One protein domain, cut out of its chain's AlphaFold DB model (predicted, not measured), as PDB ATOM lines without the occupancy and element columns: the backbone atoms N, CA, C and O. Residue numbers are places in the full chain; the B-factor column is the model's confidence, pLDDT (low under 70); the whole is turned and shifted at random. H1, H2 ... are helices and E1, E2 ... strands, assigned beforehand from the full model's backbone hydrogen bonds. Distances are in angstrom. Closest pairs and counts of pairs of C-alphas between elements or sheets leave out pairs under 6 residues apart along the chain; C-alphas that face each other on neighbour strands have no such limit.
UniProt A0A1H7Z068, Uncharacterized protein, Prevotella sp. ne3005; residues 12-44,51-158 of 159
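What this domain is: This is residues 12 to 44 and 51 to 158 of the 159 residues of an uncharacterized protein of Prevotella sp. ne3005 (UniProt A0A1H7Z068). A small closed barrel of six strands has one helix, H1, packed on its outside, and the long strands E6 and E7 bend sharply and make a hairpin whose tip, residues 124 to 129, sticks out. The ends beside the cut, residues 44 and 51, lie at the opposite end of the long axis. Round the barrel run E1 E2 E3 E7 E6 E4 and back to E1, with antiparallel neighbours throughout, and E8 is added beside E7, outside the ring. The printed part has 141 residues, with one named helix and eight named strands in the order E1 E2 E3 H1 E4 E5 E6 E7 E8. It is mostly strand and compact, with a radius of gyration of the C-alphas of 16.2 A, yet its outline is elongated, spanning 61 by 33 by 24 A.

How they stand to each other: E1, residues 12 to 14, has E2, residues 31 to 38, on one side and E4, residues 84 to 90, on the other side. E1 and E2 form a hairpin, with N 13 and O 31 2.9 A apart; toward E4, N 14 and O 87 are 2.9 A apart. E2 bends by 74 degrees at residue 34 and is antiparallel to E3, residues 57 to 65, with N 62 and O 35 2.8 A apart. H1, residues 68 to 80, is on the barrel and outside it, at a height over the sheet of 7.9 A. E6, residues 105 to 125, and E7, residues 128 to 147, form a hairpin, with N 117 and O 136 2.9 A apart. H1 runs along the strands, over E3 and E7 and only just not over E6, on which 2 of its C-alphas fall; it stands at 7 degrees to E3 on the local plane. The closest C-alphas of H1 and E6 are those of Leu 78 and Ile 113, 5.0 A apart. In H1, 7 of 9 O i to N i+4 pairs are within hydrogen-bond range. E6 bends by 115 degrees at residue 111, and E7 by 112 degrees at residue 143. E3 and E7 have N 63 and O 135 2.8 A apart; E6 and E4 have N 86 and O 109 2.8 A apart. E8, residues 153 to 157, lies on the same side of E7 as E3, with N 146 and O 154 2.9 A apart; E6, E7 and E8 form a meander, each strand the antiparallel neighbour of the one before. E5, residues 100 to 102, pairs with no named strand, but residues 93 to 94 pair with it, antiparallel.

Where its parts are: E1 begins at C-alpha 12, (83.055, 11.664, 143.715). E2 is 18.3 A long from first to last C-alpha, E3 24.3 A, H1 18.5 A, E4 19.7 A, E6 37.0 A and E7 39.5 A. H1 begins at C-alpha 68, (94.071, -0.487, 148.519), and E8 ends at C-alpha 157, (76.522, 8.348, 122.281).

The domain as a whole: The two C-alphas farthest apart, those of Tyr 51 and Gln 126, are 60.8 A apart. Residues 45 to 50 are not printed, and C-alphas 44 and 51 are 5.7 A apart across the cut. The link from E1 to E2, 16 residues, is long. The mean pLDDT of the printed part is 83.6; residues 23, 53, 123 to 131 and 148 to 158 are under 70.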
ATOM      1  N   VAL A  12      82.722  13.061 143.415       92.25
ATOM      2  CA  VAL A  12      83.055  11.664 143.715       92.25
ATOM      3  C   VAL A  12      82.839  10.786 142.496       92.25
ATOM      4  O   VAL A  12      82.007  11.097 141.649       92.25
ATOM      5  N   VAL A  13      83.569   9.678 142.431       94.12
ATOM      6  CA  VAL A  13      83.361   8.630 141.434       94.12
ATOM      7  C   VAL A  13      83.047   7.296 142.102       94.12
ATOM      8  O   VAL A  13      83.598   6.968 143.159       94.12
ATOM      9  N   VAL A  14      82.170   6.526 141.464       93.12
ATOM     10  CA  VAL A  14      81.823   5.146 141.813       93.12
ATOM     11  C   VAL A  14      81.925   4.288 140.553       93.12
ATOM     12  O   VAL A  14      81.462   4.694 139.489       93.12
ATOM     13  N   MET A  15      82.530   3.104 140.667       92.75
ATOM     14  CA  MET A  15      82.600   2.112 139.584       92.75
ATOM     15  C   MET A  15      81.303   1.300 139.507       92.75
ATOM     16  O   MET A  15      81.275   0.119 139.842       92.75
ATOM     17  N   ASP A  16      80.216   1.973 139.162       90.81
ATOM     18  CA  ASP A  16      78.897   1.385 138.958       90.81
ATOM     19  C   ASP A  16      78.056   2.348 138.113       90.81
ATOM     20  O   ASP A  16      78.438   3.509 137.929       90.81
ATOM     21  N   ASN A  17      76.906   1.902 137.620       89.31
ATOM     22  CA  ASN A  17      75.878   2.785 137.089       89.31
ATOM     23  C   ASN A  17      74.927   3.202 138.214       89.31
ATOM     24  O   ASN A  17      74.004   2.474 138.580       89.31
ATOM     25  N   PHE A  18      75.121   4.401 138.757       83.94
ATOM     26  CA  PHE A  18      74.300   4.861 139.871       83.94
ATOM     27  C   PHE A  18      72.828   5.073 139.478       83.94
ATOM     28  O   PHE A  18      71.978   5.084 140.360       83.94
ATOM     29  N   LEU A  19      72.508   5.208 138.184       81.50
ATOM     30  CA  LEU A  19      71.131   5.382 137.710       81.50
ATOM     31  C   LEU A  19      70.262   4.151 137.942       81.50
ATOM     32  O   LEU A  19      69.059   4.289 138.156       81.50
ATOM     33  N   ASP A  20      70.869   2.967 137.951       79.88
ATOM     34  CA  ASP A  20      70.138   1.727 138.192       79.88
ATOM     35  C   ASP A  20      69.661   1.653 139.649       79.88
ATOM     36  O   ASP A  20      68.638   1.031 139.946       79.88
ATOM     37  N   ASN A  21      70.386   2.294 140.579       75.94
ATOM     38  CA  ASN A  21      70.056   2.255 141.998       75.94
ATOM     39  C   ASN A  21      70.672   3.408 142.829       75.94
ATOM     40  O   ASN A  21      71.531   3.173 143.691       75.94
ATOM     41  N   PRO A  22      70.222   4.661 142.636       70.38
ATOM     42  CA  PRO A  22      70.917   5.846 143.150       70.38
ATOM     43  C   PRO A  22      70.984   5.891 144.683       70.38
ATOM     44  O   PRO A  22      72.003   6.264 145.259       70.38
ATOM     45  N   MET A  23      69.937   5.421 145.366       68.12
ATOM     46  CA  MET A  23      69.845   5.447 146.835       68.12
ATOM     47  C   MET A  23      70.672   4.354 147.529       68.12
ATOM     48  O   MET A  23      70.794   4.345 148.758       68.12
ATOM     49  N   ASN A  24      71.256   3.418 146.771       79.56
ATOM     50  CA  ASN A  24      72.051   2.328 147.332       79.56
ATOM     51  C   ASN A  24      73.565   2.550 147.290       79.56
ATOM     52  O   ASN A  24      74.306   1.717 147.818       79.56
ATOM     53  N   VAL A  25      74.024   3.689 146.772       87.31
ATOM     54  CA  VAL A  25      75.442   4.050 146.791       87.31
ATOM     55  C   VAL A  25      75.892   4.335 148.228       87.31
ATOM     56  O   VAL A  25      75.407   5.260 148.882       87.31
ATOM     57  N   LEU A  26      76.823   3.526 148.736       90.50
ATOM     58  CA  LEU A  26      77.451   3.721 150.043       90.50
ATOM     59  C   LEU A  26      78.645   4.668 149.924       90.50
ATOM     60  O   LEU A  26      79.474   4.516 149.028       90.50
ATOM     61  N   LYS A  27      78.796   5.579 150.888       89.12
ATOM     62  CA  LYS A  27      79.925   6.518 150.960       89.12
ATOM     63  C   LYS A  27      81.289   5.828 150.923       89.12
ATOM     64  O   LYS A  27      82.227   6.370 150.353       89.12
ATOM     65  N   GLU A  28      81.408   4.639 151.511       88.75
ATOM     66  CA  GLU A  28      82.657   3.865 151.504       88.75
ATOM     67  C   GLU A  28      83.063   3.363 150.112       88.75
ATOM     68  O   GLU A  28      84.232   3.051 149.909       88.75
ATOM     69  N   ASN A  29      82.134   3.305 149.152       89.56
ATOM     70  CA  ASN A  29      82.417   2.930 147.765       89.56
ATOM     71  C   ASN A  29      82.782   4.145 146.900       89.56
ATOM     72  O   ASN A  29      83.313   3.976 145.805       89.56
ATOM     73  N   CYS A  30      82.525   5.358 147.392       91.00
ATOM     74  CA  CYS A  30      82.853   6.595 146.704       91.00
ATOM     75  C   CYS A  30      84.339   6.929 146.857       91.00
ATOM     76  O   CYS A  30      84.909   6.842 147.949       91.00
ATOM     77  N   MET A  31      84.954   7.374 145.766       92.25
ATOM     78  CA  MET A  31      86.318   7.901 145.747       92.25
ATOM     79  C   MET A  31      86.290   9.375 145.386       92.25
ATOM     80  O   MET A  31      85.536   9.786 144.506       92.25
ATOM     81  N   THR A  32      87.106  10.179 146.058       92.00
ATOM     82  CA  THR A  32      87.133  11.622 145.814       92.00
ATOM     83  C   THR A  32      87.863  11.909 144.513       92.00
ATOM     84  O   THR A  32      89.022  11.518 144.357       92.00
ATOM     85  N   VAL A  33      87.227  12.647 143.611       92.88
ATOM     86  CA  VAL A  33      87.852  13.130 142.379       92.88
ATOM     87  C   VAL A  33      88.672  14.378 142.712       92.88
ATOM     88  O   VAL A  33      88.188  15.295 143.366       92.88
ATOM     89  N   GLN A  34      89.949  14.380 142.336       90.88
ATOM     90  CA  GLN A  34      90.872  15.509 142.509       90.88
ATOM     91  C   GLN A  34      90.963  16.358 141.240       90.88
ATOM     92  O   GLN A  34      91.020  17.578 141.318       90.88
ATOM     93  N   HIS A  35      90.977  15.700 140.080       88.62
ATOM     94  CA  HIS A  35      91.019  16.337 138.768       88.62
ATOM     95  C   HIS A  35      90.128  15.549 137.819       88.62
ATOM     96  O   HIS A  35      90.048  14.326 137.924       88.62
ATOM     97  N   PHE A  36      89.475  16.245 136.900       86.44
ATOM     98  CA  PHE A  36      88.599  15.649 135.907       86.44
ATOM     99  C   PHE A  36      88.668  16.486 134.633       86.44
ATOM    100  O   PHE A  36      88.480  17.701 134.697       86.44
ATOM    101  N   ASN A  37      88.952  15.846 133.503       82.81
ATOM    102  CA  ASN A  37      88.948  16.473 132.191       82.81
ATOM    103  C   ASN A  37      88.458  15.481 131.132       82.81
ATOM    104  O   ASN A  37      88.843  14.312 131.139       82.81
ATOM    105  N   TYR A  38      87.646  15.954 130.196       81.94
ATOM    106  CA  TYR A  38      87.356  15.231 128.964       81.94
ATOM    107  C   TYR A  38      87.154  16.245 127.848       81.94
ATOM    108  O   TYR A  38      86.513  17.276 128.049       81.94
ATOM    109  N   ASP A  39      87.676  15.916 126.674       74.25
ATOM    110  CA  ASP A  39      87.561  16.752 125.489       74.25
ATOM    111  C   ASP A  39      86.792  15.982 124.416       74.25
ATOM    112  O   ASP A  39      87.100  14.832 124.094       74.25
ATOM    113  N   CYS A  40      85.752  16.616 123.877       74.38
ATOM    114  CA  CYS A  40      84.936  16.059 122.808       74.38
ATOM    115  C   CYS A  40      84.868  17.060 121.655       74.38
ATOM    116  O   CYS A  40      84.193  18.088 121.733       74.38
ATOM    117  N   GLU A  41      85.576  16.750 120.573       75.88
ATOM    118  CA  GLU A  41      85.669  17.613 119.402       75.88
ATOM    119  C   GLU A  41      84.887  17.032 118.224       75.88
ATOM    120  O   GLU A  41      85.042  15.866 117.862       75.88
ATOM    121  N   HIS A  42      84.088  17.881 117.578       74.69
ATOM    122  CA  HIS A  42      83.356  17.546 116.361       74.69
ATOM    123  C   HIS A  42      83.754  18.506 115.244       74.69
ATOM    124  O   HIS A  42      83.690  19.727 115.411       74.69
ATOM    125  N   LYS A  43      84.116  17.969 114.076       80.94
ATOM    126  CA  LYS A  43      84.347  18.797 112.889       80.94
ATOM    127  C   LYS A  43      83.006  19.245 112.315       80.94
ATOM    128  O   LYS A  43      82.079  18.442 112.211       80.94
ATOM    129  N   ARG A  44      82.918  20.519 111.922       84.38
ATOM    130  CA  ARG A  44      81.748  21.100 111.245       84.38
ATOM    131  C   ARG A  44      82.110  21.642 109.867       84.38
ATOM    132  O   ARG A  44      83.191  22.208 109.705       84.38
ATOM    133  N   TYR A  51      80.517  16.576 110.483       79.25
ATOM    134  CA  TYR A  51      81.023  15.703 109.423       79.25
ATOM    135  C   TYR A  51      82.355  15.040 109.803       79.25
ATOM    136  O   TYR A  51      83.080  15.513 110.675       79.25
ATOM    137  N   GLY A  52      82.707  13.969 109.086       74.25
ATOM    138  CA  GLY A  52      83.962  13.236 109.271       74.25
ATOM    139  C   GLY A  52      83.889  12.132 110.326       74.25
ATOM    140  O   GLY A  52      82.846  11.891 110.928       74.25
ATOM    141  N   ALA A  53      85.010  11.430 110.507       67.56
ATOM    142  CA  ALA A  53      85.143  10.436 111.564       67.56
ATOM    143  C   ALA A  53      85.157  11.129 112.931       67.56
ATOM    144  O   ALA A  53      85.834  12.147 113.108       67.56
ATOM    145  N   LEU A  54      84.417  10.559 113.876       70.12
ATOM    146  CA  LEU A  54      84.450  10.964 115.270       70.12
ATOM    147  C   LEU A  54      85.774  10.493 115.878       70.12
ATOM    148  O   LEU A  54      86.208   9.358 115.668       70.12
ATOM    149  N   ASN A  55      86.462  11.399 116.569       73.12
ATOM    150  CA  ASN A  55      87.672  11.041 117.292       73.12
ATOM    151  C   ASN A  55      87.286  10.279 118.568       73.12
ATOM    152  O   ASN A  55      86.291  10.637 119.204       73.12
ATOM    153  N   PRO A  56      88.076   9.273 118.984       76.56
ATOM    154  CA  PRO A  56      87.861   8.616 120.264       76.56
ATOM    155  C   PRO A  56      87.925   9.645 121.395       76.56
ATOM    156  O   PRO A  56      88.881  10.415 121.490       76.56
ATOM    157  N   VAL A  57      86.913   9.645 122.262       86.75
ATOM    158  CA  VAL A  57      86.873  10.553 123.412       86.75
ATOM    159  C   VAL A  57      87.659   9.934 124.554       86.75
ATOM    160  O   VAL A  57      87.270   8.912 125.128       86.75
ATOM    161  N   ILE A  58      88.775  10.573 124.882       90.00
ATOM    162  CA  ILE A  58      89.589  10.225 126.038       90.00
ATOM    163  C   ILE A  58      89.136  11.072 127.219       90.00
ATOM    164  O   ILE A  58      89.039  12.294 127.129       90.00
ATOM    165  N   LEU A  59      88.864  10.403 128.330       92.50
ATOM    166  CA  LEU A  59      88.530  11.040 129.590       92.50
ATOM    167  C   LEU A  59      89.630  10.720 130.593       92.50
ATOM    168  O   LEU A  59      89.977   9.559 130.804       92.50
ATOM    169  N   GLU A  60      90.182  11.755 131.211       94.81
ATOM    170  CA  GLU A  60      91.219  11.626 132.224       94.81
ATOM    171  C   GLU A  60      90.720  12.158 133.560       94.81
ATOM    172  O   GLU A  60      90.169  13.255 133.660       94.81
ATOM    173  N   PHE A  61      90.947  11.395 134.621       94.62
ATOM    174  CA  PHE A  61      90.621  11.848 135.963       94.62
ATOM    175  C   PHE A  61      91.612  11.321 136.984       94.62
ATOM    176  O   PHE A  61      92.174  10.238 136.846       94.62
ATOM    177  N   THR A  62      91.805  12.104 138.035       94.81
ATOM    178  CA  THR A  62      92.628  11.735 139.179       94.81
ATOM    179  C   THR A  62      91.726  11.517 140.373       94.81
ATOM    180  O   THR A  62      90.924  12.391 140.701       94.81
ATOM    181  N   ILE A  63      91.873  10.387 141.056       93.81
ATOM    182  CA  ILE A  63      91.113  10.063 142.264       93.81
ATOM    183  C   ILE A  63      92.014   9.788 143.446       93.81
ATOM    184  O   ILE A  63      93.124   9.281 143.307       93.81
ATOM    185  N   ARG A  64      91.483  10.073 144.633       91.25
ATOM    186  CA  ARG A  64      92.024   9.591 145.897       91.25
ATOM    187  C   ARG A  64      91.213   8.381 146.345       91.25
ATOM    188  O   ARG A  64      90.038   8.520 146.688       91.25
ATOM    189  N   ALA A  65      91.843   7.212 146.343       86.88
ATOM    190  CA  ALA A  65      91.245   5.998 146.878       86.88
ATOM    191  C   ALA A  65      91.365   5.973 148.409       86.88
ATOM    192  O   ALA A  65      92.398   6.323 148.981       86.88
ATOM    193  N   ASN A  66      90.300   5.524 149.071       81.44
ATOM    194  CA  ASN A  66      90.222   5.395 150.526       81.44
ATOM    195  C   ASN A  66      90.852   4.087 151.027       81.44
ATOM    196  O   ASN A  66      91.112   3.939 152.219       81.44
ATOM    197  N   SER A  67      91.069   3.108 150.139       83.88
ATOM    198  CA  SER A  67      91.702   1.836 150.490       83.88
ATOM    199  C   SER A  67      92.435   1.190 149.306       83.88
ATOM    200  O   SER A  67      92.035   1.384 148.154       83.88
ATOM    201  N   PRO A  68      93.434   0.322 149.564       86.00
ATOM    202  CA  PRO A  68      94.071  -0.487 148.519       86.00
ATOM    203  C   PRO A  68      93.090  -1.377 147.744       86.00
ATOM    204  O   PRO A  68      93.309  -1.688 146.576       86.00
ATOM    205  N   ARG A  69      91.981  -1.789 148.378       87.94
ATOM    206  CA  ARG A  69      90.937  -2.594 147.730       87.94
ATOM    207  C   ARG A  69      90.253  -1.827 146.599       87.94
ATOM    208  O   ARG A  69      90.003  -2.421 145.556       87.94
ATOM    209  N   GLN A  70      89.962  -0.544 146.806       88.56
ATOM    210  CA  GLN A  70      89.378   0.307 145.768       88.56
ATOM    211  C   GLN A  70      90.350   0.492 144.601       88.56
ATOM    212  O   GLN A  70      89.960   0.293 143.457       88.56
ATOM    213  N   ALA A  71      91.629   0.763 144.883       90.50
ATOM    214  CA  ALA A  71      92.658   0.881 143.850       90.50
ATOM    215  C   ALA A  71      92.777  -0.394 142.997       90.50
ATOM    216  O   ALA A  71      92.758  -0.348 141.769       90.50
ATOM    217  N   LYS A  72      92.779  -1.565 143.650       92.69
ATOM    218  CA  LYS A  72      92.817  -2.871 142.975       92.69
ATOM    219  C   LYS A  72      91.651  -3.092 142.001       92.69
ATOM    220  O   LYS A  72      91.829  -3.815 141.022       92.69
ATOM    221  N   ALA A  73      90.478  -2.504 142.250       93.12
ATOM    222  CA  ALA A  73      89.330  -2.642 141.356       93.12
ATOM    223  C   ALA A  73      89.616  -2.043 139.969       93.12
ATOM    224  O   ALA A  73      89.336  -2.696 138.972       93.12
ATOM    225  N   PHE A  74      90.276  -0.882 139.889       94.75
ATOM    226  CA  PHE A  74      90.632  -0.259 138.607       94.75
ATOM    227  C   PHE A  74      91.593  -1.122 137.790       94.75
ATOM    228  O   PHE A  74      91.378  -1.321 136.597       94.75
ATOM    229  N   TYR A  75      92.615  -1.700 138.426       95.06
ATOM    230  CA  TYR A  75      93.530  -2.611 137.732       95.06
ATOM    231  C   TYR A  75      92.837  -3.876 137.234       95.06
ATOM    232  O   TYR A  75      93.199  -4.394 136.183       95.06
ATOM    233  N   LYS A  76      91.844  -4.386 137.973       95.69
ATOM    234  CA  LYS A  76      91.060  -5.538 137.521       95.69
ATOM    235  C   LYS A  76      90.323  -5.208 136.223       95.69
ATOM    236  O   LYS A  76      90.397  -5.997 135.288       95.69
ATOM    237  N   GLU A  77      89.670  -4.053 136.161       94.88
ATOM    238  CA  GLU A  77      88.956  -3.624 134.957       94.88
ATOM    239  C   GLU A  77      89.929  -3.356 133.793       94.88
ATOM    240  O   GLU A  77      89.696  -3.853 132.694       94.88
ATOM    241  N   LEU A  78      91.080  -2.715 134.045       95.62
ATOM    242  CA  LEU A  78      92.154  -2.552 133.050       95.62
ATOM    243  C   LEU A  78      92.609  -3.900 132.460       95.62
ATOM    244  O   LEU A  78      92.761  -4.028 131.250       95.62
ATOM    245  N   VAL A  79      92.819  -4.918 133.301       96.00
ATOM    246  CA  VAL A  79      93.245  -6.256 132.848       96.00
ATOM    247  C   VAL A  79      92.117  -7.010 132.143       96.00
ATOM    248  O   VAL A  79      92.388  -7.779 131.223       96.00
ATOM    249  N   SER A  80      90.863  -6.811 132.563       93.94
ATOM    250  CA  SER A  80      89.703  -7.458 131.937       93.94
ATOM    251  C   SER A  80      89.480  -6.998 130.497       93.94
ATOM    252  O   SER A  80      88.984  -7.772 129.684       93.94
ATOM    253  N   ASN A  81      89.878  -5.758 130.183       89.38
ATOM    254  CA  ASN A  81      89.612  -5.103 128.906       89.38
ATOM    255  C   ASN A  81      88.111  -5.090 128.539       89.38
ATOM    256  O   ASN A  81      87.738  -5.115 127.365       89.38
ATOM    257  N   GLU A  82      87.244  -5.068 129.554       92.75
ATOM    258  CA  GLU A  82      85.803  -4.893 129.410       92.75
ATOM    259  C   GLU A  82      85.415  -3.426 129.625       92.75
ATOM    260  O   GLU A  82      86.187  -2.618 130.147       92.75
ATOM    261  N   HIS A  83      84.215  -3.067 129.169       91.88
ATOM    262  CA  HIS A  83      83.676  -1.737 129.414       91.88
ATOM    263  C   HIS A  83      82.991  -1.704 130.777       91.88
ATOM    264  O   HIS A  83      82.174  -2.567 131.096       91.88
ATOM    265  N   THR A  84      83.256  -0.648 131.532       94.44
ATOM    266  CA  THR A  84      82.757  -0.476 132.896       94.44
ATOM    267  C   THR A  84      82.060   0.874 133.009       94.44
ATOM    268  O   THR A  84      82.400   1.833 132.308       94.44
ATOM    269  N   ASN A  85      81.050   0.949 133.875       94.69
ATOM    270  CA  ASN A  85      80.383   2.204 134.193       94.69
ATOM    271  C   ASN A  85      81.135   2.941 135.304       94.69
ATOM    272  O   ASN A  85      81.467   2.363 136.339       94.69
ATOM    273  N   PHE A  86      81.354   4.232 135.089       94.88
ATOM    274  CA  PHE A  86      81.913   5.161 136.058       94.88
ATOM    275  C   PHE A  86      80.916   6.294 136.259       94.88
ATOM    276  O   PHE A  86      80.660   7.086 135.352       94.88
ATOM    277  N   SER A  87      80.343   6.353 137.453       93.81
ATOM    278  CA  SER A  87      79.402   7.393 137.846       93.81
ATOM    279  C   SER A  87      80.138   8.498 138.581       93.81
ATOM    280  O   SER A  87      80.661   8.266 139.669       93.81
ATOM    281  N   PHE A  88      80.161   9.688 137.993       93.06
ATOM    282  CA  PHE A  88      80.673  10.916 138.583       93.06
ATOM    283  C   PHE A  88      79.504  11.712 139.156       93.06
ATOM    284  O   PHE A  88      78.528  11.970 138.455       93.06
ATOM    285  N   LEU A  89      79.591  12.093 140.425       90.69
ATOM    286  CA  LEU A  89      78.556  12.850 141.122       90.69
ATOM    287  C   LEU A  89      79.175  14.088 141.758       90.69
ATOM    288  O   LEU A  89      80.197  13.990 142.440       90.69
ATOM    289  N   PHE A  90      78.543  15.237 141.563       88.69
ATOM    290  CA  PHE A  90      79.033  16.533 142.008       88.69
ATOM    291  C   PHE A  90      78.206  17.036 143.192       88.69
ATOM    292  O   PHE A  90      76.984  16.906 143.222       88.69
ATOM    293  N   ASN A  91      78.897  17.590 144.191       87.50
ATOM    294  CA  ASN A  91      78.295  18.162 145.399       87.50
ATOM    295  C   ASN A  91      77.373  17.183 146.147       87.50
ATOM    296  O   ASN A  91      76.259  17.501 146.555       87.50
ATOM    297  N   VAL A  92      77.883  15.966 146.349       86.94
ATOM    298  CA  VAL A  92      77.150  14.889 147.019       86.94
ATOM    299  C   VAL A  92      76.908  15.156 148.506       86.94
ATOM    300  O   VAL A  92      77.795  15.609 149.238       86.94
ATOM    301  N   THR A  93      75.726  14.770 148.982       88.06
ATOM    302  CA  THR A  93      75.392  14.660 150.407       88.06
ATOM    303  C   THR A  93      75.070  13.213 150.771       88.06
ATOM    304  O   THR A  93      74.630  12.425 149.932       88.06
ATOM    305  N   TYR A  94      75.290  12.854 152.036       88.38
ATOM    306  CA  TYR A  94      75.030  11.511 152.554       88.38
ATOM    307  C   TYR A  94      74.081  11.582 153.749       88.38
ATOM    308  O   TYR A  94      74.176  12.511 154.552       88.38
ATOM    309  N   ASN A  95      73.190  10.600 153.876       89.06
ATOM    310  CA  ASN A  95      72.285  10.487 155.019       89.06
ATOM    311  C   ASN A  95      72.982   9.863 156.244       89.06
ATOM    312  O   ASN A  95      74.154   9.482 156.197       89.06
ATOM    313  N   GLU A  96      72.245   9.730 157.347       91.81
ATOM    314  CA  GLU A  96      72.740   9.160 158.611       91.81
ATOM    315  C   GLU A  96      73.304   7.737 158.448       91.81
ATOM    316  O   GLU A  96      74.300   7.383 159.080       91.81
ATOM    317  N   ASN A  97      72.747   6.961 157.511       91.25
ATOM    318  CA  ASN A  97      73.196   5.611 157.158       91.25
ATOM    319  C   ASN A  97      74.397   5.597 156.191       91.25
ATOM    320  O   ASN A  97      74.712   4.553 155.622       91.25
ATOM    321  N   GLN A  98      75.055   6.742 155.968       90.88
ATOM    322  CA  GLN A  98      76.184   6.910 155.043       90.88
ATOM    323  C   GLN A  98      75.861   6.530 153.586       90.88
ATOM    324  O   GLN A  98      76.760   6.186 152.816       90.88
ATOM    325  N   ARG A  99      74.588   6.592 153.187       89.88
ATOM    326  CA  ARG A  99      74.152   6.385 151.798       89.88
ATOM    327  C   ARG A  99      74.011   7.716 151.080       89.88
ATOM    328  O   ARG A  99      73.718   8.721 151.728       89.88
ATOM    329  N   LEU A 100      74.230   7.715 149.766       87.50
ATOM    330  CA  LEU A 100      73.989   8.878 148.916       87.50
ATOM    331  C   LEU A 100      72.555   9.372 149.140       87.50
ATOM    332  O   LEU A 100      71.608   8.591 149.087       87.50
ATOM    333  N   ASN A 101      72.424  10.659 149.442       86.88
ATOM    334  CA  ASN A 101      71.151  11.308 149.731       86.88
ATOM    335  C   ASN A 101      70.758  12.274 148.612       86.88
ATOM    336  O   ASN A 101      69.637  12.230 148.118       86.88
ATOM    337  N   SER A 102      71.691  13.129 148.195       85.56
ATOM    338  CA  SER A 102      71.505  14.045 147.070       85.56
ATOM    339  C   SER A 102      72.831  14.343 146.378       85.56
ATOM    340  O   SER A 102      73.902  14.081 146.928       85.56
ATOM    341  N   TYR A 103      72.743  14.907 145.182       86.69
ATOM    342  CA  TYR A 103      73.836  15.467 144.391       86.69
ATOM    343  C   TYR A 103      73.268  16.632 143.572       86.69
ATOM    344  O   TYR A 103      72.050  16.733 143.426       86.69
ATOM    345  N   GLU A 104      74.129  17.523 143.090       84.38
ATOM    346  CA  GLU A 104      73.714  18.647 142.243       84.38
ATOM    347  C   GLU A 104      73.683  18.225 140.776       84.38
ATOM    348  O   GLU A 104      72.635  18.272 140.140       84.38
ATOM    349  N   ASP A 105      74.803  17.689 140.293       84.19
ATOM    350  CA  ASP A 105      74.945  17.176 138.935       84.19
ATOM    351  C   ASP A 105      75.553  15.777 138.946       84.19
ATOM    352  O   ASP A 105      76.256  15.373 139.883       84.19
ATOM    353  N   GLY A 106      75.292  15.033 137.879       87.62
ATOM    354  CA  GLY A 106      75.820  13.693 137.697       87.62
ATOM    355  C   GLY A 106      76.210  13.408 136.259       87.62
ATOM    356  O   GLY A 106      75.747  14.035 135.305       87.62
ATOM    357  N   MET A 107      77.061  12.409 136.099       89.88
ATOM    358  CA  MET A 107      77.433  11.884 134.800       89.88
ATOM    359  C   MET A 107      77.762  10.403 134.910       89.88
ATOM    360  O   MET A 107      78.467   9.990 135.825       89.88
ATOM    361  N   VAL A 108      77.298   9.609 133.951       92.38
ATOM    362  CA  VAL A 108      77.690   8.204 133.812       92.38
ATOM    363  C   VAL A 108      78.506   8.050 132.545       92.38
ATOM    364  O   VAL A 108      78.040   8.361 131.449       92.38
ATOM    365  N   VAL A 109      79.727   7.556 132.703       92.69
ATOM    366  CA  VAL A 109      80.639   7.245 131.607       92.69
ATOM    367  C   VAL A 109      80.724   5.734 131.484       92.69
ATOM    368  O   VAL A 109      81.125   5.057 132.425       92.69
ATOM    369  N   ASN A 110      80.374   5.205 130.317       94.00
ATOM    370  CA  ASN A 110      80.684   3.827 129.958       94.00
ATOM    371  C   ASN A 110      81.963   3.838 129.124       94.00
ATOM    372  O   ASN A 110      82.025   4.548 128.117       94.00
ATOM    373  N   GLY A 111      82.982   3.083 129.519       94.25
ATOM    374  CA  GLY A 111      84.254   3.092 128.803       94.25
ATOM    375  C   GLY A 111      85.235   2.034 129.278       94.25
ATOM    376  O   GLY A 111      84.944   1.263 130.189       94.25
ATOM    377  N   TYR A 112      86.399   2.019 128.640       95.50
ATOM    378  CA  TYR A 112      87.495   1.095 128.921       95.50
ATOM    379  C   TYR A 112      88.617   1.843 129.628       95.50
ATOM    380  O   TYR A 112      89.028   2.908 129.162       95.50
ATOM    381  N   ILE A 113      89.156   1.292 130.715       96.12
ATOM    382  CA  ILE A 113      90.411   1.810 131.267       96.12
ATOM    383  C   ILE A 113      91.540   1.396 130.334       96.12
ATOM    384  O   ILE A 113      91.737   0.211 130.088       96.12
ATOM    385  N   VAL A 114      92.286   2.381 129.834       95.50
ATOM    386  CA  VAL A 114      93.421   2.152 128.928       95.50
ATOM    387  C   VAL A 114      94.765   2.403 129.599       95.50
ATOM    388  O   VAL A 114      95.775   1.859 129.162       95.50
ATOM    389  N   HIS A 115      94.793   3.207 130.667       96.50
ATOM    390  CA  HIS A 115      96.014   3.512 131.409       96.50
ATOM    391  C   HIS A 115      95.710   3.910 132.855       96.50
ATOM    392  O   HIS A 115      94.691   4.551 133.132       96.50
ATOM    393  N   ILE A 116      96.605   3.532 133.771       96.56
ATOM    394  CA  ILE A 116      96.564   3.904 135.190       96.56
ATOM    395  C   ILE A 116      97.973   4.313 135.622       96.56
ATOM    396  O   ILE A 116      98.926   3.554 135.443       96.56
ATOM    397  N   GLU A 117      98.090   5.476 136.258       95.62
ATOM    398  CA  GLU A 117      99.281   5.886 137.003       95.62
ATOM    399  C   GLU A 117      98.930   6.003 138.480       95.62
ATOM    400  O   GLU A 117      98.003   6.724 138.845       95.62
ATOM    401  N   GLU A 118      99.684   5.330 139.343       93.19
ATOM    402  CA  GLU A 118      99.457   5.352 140.785       93.19
ATOM    403  C   GLU A 118     100.614   6.023 141.521       93.19
ATOM    404  O   GLU A 118     101.792   5.771 141.259       93.19
ATOM    405  N   LYS A 119     100.257   6.850 142.503       89.88
ATOM    406  CA  LYS A 119     101.166   7.367 143.518       89.88
ATOM    407  C   LYS A 119     100.708   6.868 144.880       89.88
ATOM    408  O   LYS A 119      99.679   7.291 145.407       89.88
ATOM    409  N   TYR A 120     101.516   5.989 145.458       84.88
ATOM    410  CA  TYR A 120     101.351   5.528 146.826       84.88
ATOM    411  C   TYR A 120     102.190   6.389 147.768       84.88
ATOM    412  O   TYR A 120     103.404   6.514 147.598       84.88
ATOM    413  N   SER A 121     101.561   6.950 148.798       76.88
ATOM    414  CA  SER A 121     102.275   7.585 149.903       76.88
ATOM    415  C   SER A 121     101.788   7.032 151.237       76.88
ATOM    416  O   SER A 121     100.593   6.878 151.485       76.88
ATOM    417  N   SER A 122     102.739   6.710 152.108       72.81
ATOM    418  CA  SER A 122     102.471   6.227 153.457       72.81
ATOM    419  C   SER A 122     103.294   7.052 154.423       72.81
ATOM    420  O   SER A 122     104.522   6.992 154.399       72.81
ATOM    421  N   THR A 123     102.618   7.824 155.269       66.69
ATOM    422  CA  THR A 123     103.262   8.550 156.367       66.69
ATOM    423  C   THR A 123     102.784   7.986 157.692       66.69
ATOM    424  O   THR A 123     101.585   7.844 157.931       66.69
ATOM    425  N   THR A 124     103.729   7.631 158.557       57.84
ATOM    426  CA  THR A 124     103.443   7.141 159.906       57.84
ATOM    427  C   THR A 124     103.651   8.299 160.874       57.84
ATOM    428  O   THR A 124     104.785   8.715 161.092       57.84
ATOM    429  N   ASN A 125     102.569   8.828 161.444       61.03
ATOM    430  CA  ASN A 125     102.628   9.894 162.448       61.03
ATOM    431  C   ASN A 125     102.139   9.369 163.806       61.03
ATOM    432  O   ASN A 125     101.544   8.297 163.892       61.03
ATOM    433  N   GLN A 126     102.333  10.144 164.881       49.06
ATOM    434  CA  GLN A 126     101.852   9.788 166.231       49.06
ATOM    435  C   GLN A 126     100.324   9.569 166.306       49.06
ATOM    436  O   GLN A 126      99.849   8.926 167.234       49.06
ATOM    437  N   ALA A 127      99.563  10.057 165.316       56.44
ATOM    438  CA  ALA A 127      98.117   9.870 165.181       56.44
ATOM    439  C   ALA A 127      97.704   8.606 164.382       56.44
ATOM    440  O   ALA A 127      96.513   8.379 164.190       56.44
ATOM    441  N   GLY A 128      98.663   7.800 163.905       55.25
ATOM    442  CA  GLY A 128      98.434   6.604 163.082       55.25
ATOM    443  C   GLY A 128      99.105   6.662 161.702       55.25
ATOM    444  O   GLY A 128      99.747   7.651 161.337       55.25
ATOM    445  N   SER A 129      98.973   5.580 160.926       58.34
ATOM    446  CA  SER A 129      99.392   5.537 159.518       58.34
ATOM    447  C   SER A 129      98.357   6.238 158.641       58.34
ATOM    448  O   SER A 129      97.203   5.812 158.601       58.34
ATOM    449  N   ASN A 130      98.764   7.279 157.916       63.25
ATOM    450  CA  ASN A 130      97.936   7.905 156.894       63.25
ATOM    451  C   ASN A 130      98.419   7.428 155.520       63.25
ATOM    452  O   ASN A 130      99.452   7.880 155.016       63.25
ATOM    453  N   THR A 131      97.701   6.462 154.956       67.25
ATOM    454  CA  THR A 131      97.950   5.949 153.608       67.25
ATOM    455  C   THR A 131      97.107   6.741 152.623       67.25
ATOM    456  O   THR A 131      95.887   6.793 152.756       67.25
ATOM    457  N   GLN A 132      97.746   7.345 151.626       75.06
ATOM    458  CA  GLN A 132      97.059   8.013 150.528       75.06
ATOM    459  C   GLN A 132      97.460   7.353 149.217       75.06
ATOM    460  O   GLN A 132      98.648   7.268 148.892       75.06
ATOM    461  N   ILE A 133      96.453   6.895 148.479       88.44
ATOM    462  CA  ILE A 133      96.606   6.346 147.137       88.44
ATOM    463  C   ILE A 133      95.942   7.330 146.189       88.44
ATOM    464  O   ILE A 133      94.728   7.538 146.252       88.44
ATOM    465  N   GLU A 134      96.746   7.957 145.343       92.88
ATOM    466  CA  GLU A 134      96.267   8.791 144.249       92.88
ATOM    467  C   GLU A 134      96.443   8.030 142.938       92.88
ATOM    468  O   GLU A 134      97.515   7.481 142.685       92.88
ATOM    469  N   MET A 135      95.401   7.986 142.113       94.69
ATOM    470  CA  MET A 135      95.439   7.317 140.816       94.69
ATOM    471  C   MET A 135      94.977   8.270 139.728       94.69
ATOM    472  O   MET A 135      93.864   8.788 139.810       94.69
ATOM    473  N   LYS A 136      95.810   8.472 138.706       96.00
ATOM    474  CA  LYS A 136      95.398   9.051 137.428       96.00
ATOM    475  C   LYS A 136      94.903   7.914 136.539       96.00
ATOM    476  O   LYS A 136      95.619   6.938 136.332       96.00
ATOM    477  N   VAL A 137      93.687   8.038 136.032       96.38
ATOM    478  CA  VAL A 137      93.019   7.042 135.197       96.38
ATOM    479  C   VAL A 137      92.703   7.677 133.853       96.38
ATOM    480  O   VAL A 137      92.118   8.760 133.799       96.38
ATOM    481  N   THR A 138      93.067   6.984 132.779       95.88
ATOM    482  CA  THR A 138      92.699   7.342 131.408       95.88
ATOM    483  C   THR A 138      91.662   6.337 130.912       95.88
ATOM    484  O   THR A 138      91.912   5.127 130.888       95.88
ATOM    485  N   LEU A 139      90.495   6.843 130.521       94.19
ATOM    486  CA  LEU A 139      89.385   6.089 129.950       94.19
ATOM    487  C   LEU A 139      89.249   6.381 128.460       94.19
ATOM    488  O   LEU A 139      89.189   7.539 128.050       94.19
ATOM    489  N   LEU A 140      89.092   5.327 127.667       93.12
ATOM    490  CA  LEU A 140      88.497   5.426 126.343       93.12
ATOM    491  C   LEU A 140      86.974   5.355 126.495       93.12
ATOM    492  O   LEU A 140      86.421   4.303 126.828       93.12
ATOM    493  N   SER A 141      86.303   6.484 126.283       91.12
ATOM    494  CA  SER A 141      84.861   6.612 126.488       91.12
ATOM    495  C   SER A 141      84.089   6.023 125.312       91.12
ATOM    496  O   SER A 141      84.378   6.321 124.157       91.12
ATOM    497  N   ARG A 142      83.072   5.218 125.619       89.62
ATOM    498  CA  ARG A 142      82.102   4.672 124.660       89.62
ATOM    499  C   ARG A 142      80.795   5.464 124.663       89.62
ATOM    500  O   ARG A 142      80.169   5.655 123.628       89.62
ATOM    501  N   SER A 143      80.351   5.915 125.829       88.00
ATOM    502  CA  SER A 143      79.190   6.799 125.939       88.00
ATOM    503  C   SER A 143      79.256   7.620 127.210       88.00
ATOM    504  O   SER A 143      79.737   7.135 128.236       88.00
ATOM    505  N   VAL A 144      78.698   8.825 127.154       87.88
ATOM    506  CA  VAL A 144      78.581   9.716 128.304       87.88
ATOM    507  C   VAL A 144      77.125  10.151 128.435       87.88
ATOM    508  O   VAL A 144      76.518  10.629 127.479       87.88
ATOM    509  N   THR A 145      76.549   9.959 129.617       88.25
ATOM    510  CA  THR A 145      75.197  10.425 129.946       88.25
ATOM    511  C   THR A 145      75.285  11.497 131.014       88.25
ATOM    512  O   THR A 145      75.779  11.220 132.104       88.25
ATOM    513  N   TYR A 146      74.800  12.699 130.701       84.00
ATOM    514  CA  TYR A 146      74.739  13.830 131.626       84.00
ATOM    515  C   TYR A 146      73.399  13.881 132.335       84.00
ATOM    516  O   TYR A 146      72.350  13.568 131.762       84.00
ATOM    517  N   LEU A 147      73.458  14.305 133.591       78.19
ATOM    518  CA  LEU A 147      72.328  14.366 134.497       78.19
ATOM    519  C   LEU A 147      72.341  15.738 135.152       78.19
ATOM    520  O   LEU A 147      73.118  15.976 136.076       78.19
ATOM    521  N   GLY A 148      71.511  16.632 134.624       64.25
ATOM    522  CA  GLY A 148      71.298  17.949 135.212       64.25
ATOM    523  C   GLY A 148      70.230  17.933 136.306       64.25
ATOM    524  O   GLY A 148      69.418  17.007 136.389       64.25
ATOM    525  N   VAL A 149      70.207  19.019 137.079       52.66
ATOM    526  CA  VAL A 149      69.349  19.293 138.252       52.66
ATOM    527  C   VAL A 149      67.850  18.965 138.061       52.66
ATOM    528  O   VAL A 149      67.182  18.591 139.022       52.66
ATOM    529  N   ASP A 150      67.319  19.009 136.834       57.09
ATOM    530  CA  ASP A 150      65.896  18.745 136.537       57.09
ATOM    531  C   ASP A 150      65.570  17.282 136.158       57.09
ATOM    532  O   ASP A 150      64.493  17.005 135.629       57.09
ATOM    533  N   ASN A 151      66.487  16.327 136.370       52.16
ATOM    534  CA  ASN A 151      66.392  14.954 135.834       52.16
ATOM    535  C   ASN A 151      66.226  14.903 134.302       52.16
ATOM    536  O   ASN A 151      65.719  13.925 133.747       52.16
ATOM    537  N   ASN A 152      66.659  15.948 133.594       49.19
ATOM    538  CA  ASN A 152      66.732  15.924 132.141       49.19
ATOM    539  C   ASN A 152      67.923  15.052 131.732       49.19
ATOM    540  O   ASN A 152      69.079  15.469 131.821       49.19
ATOM    541  N   PHE A 153      67.627  13.827 131.306       54.19
ATOM    542  CA  PHE A 153      68.615  12.889 130.791       54.19
ATOM    543  C   PHE A 153      69.018  13.302 129.375       54.19
ATOM    544  O   PHE A 153      68.207  13.241 128.450       54.19
ATOM    545  N   GLN A 154      70.276  13.696 129.194       53.31
ATOM    546  CA  GLN A 154      70.873  13.804 127.866       53.31
ATOM    547  C   GLN A 154      72.002  12.786 127.748       53.31
ATOM    548  O   GLN A 154      73.069  12.928 128.347       53.31
ATOM    549  N   SER A 155      71.746  11.734 126.974       51.72
ATOM    550  CA  SER A 155      72.762  10.755 126.600       51.72
ATOM    551  C   SER A 155      73.403  11.168 125.285       51.72
ATOM    552  O   SER A 155      72.727  11.259 124.259       51.72
ATOM    553  N   THR A 156      74.718  11.357 125.311       54.88
ATOM    554  CA  THR A 156      75.527  11.513 124.106       54.88
ATOM    555  C   THR A 156      76.231  10.189 123.847       54.88
ATOM    556  O   THR A 156      77.139   9.779 124.576       54.88
ATOM    557  N   PHE A 157      75.790   9.494 122.801       54.72
ATOM    558  CA  PHE A 157      76.522   8.348 122.281       54.72
ATOM    559  C   PHE A 157      77.726   8.865 121.504       54.72
ATOM    560  O   PHE A 157      77.582   9.650 120.568       54.72
ATOM    561  N   ILE A 158      78.909   8.439 121.929       53.91
ATOM    562  CA  ILE A 158      80.165   8.779 121.279       53.91
ATOM    563  C   ILE A 158      80.450   7.593 120.356       53.91
ATOM    564  O   ILE A 158      80.955   6.565 120.803       53.91
TER     565      ILE A 158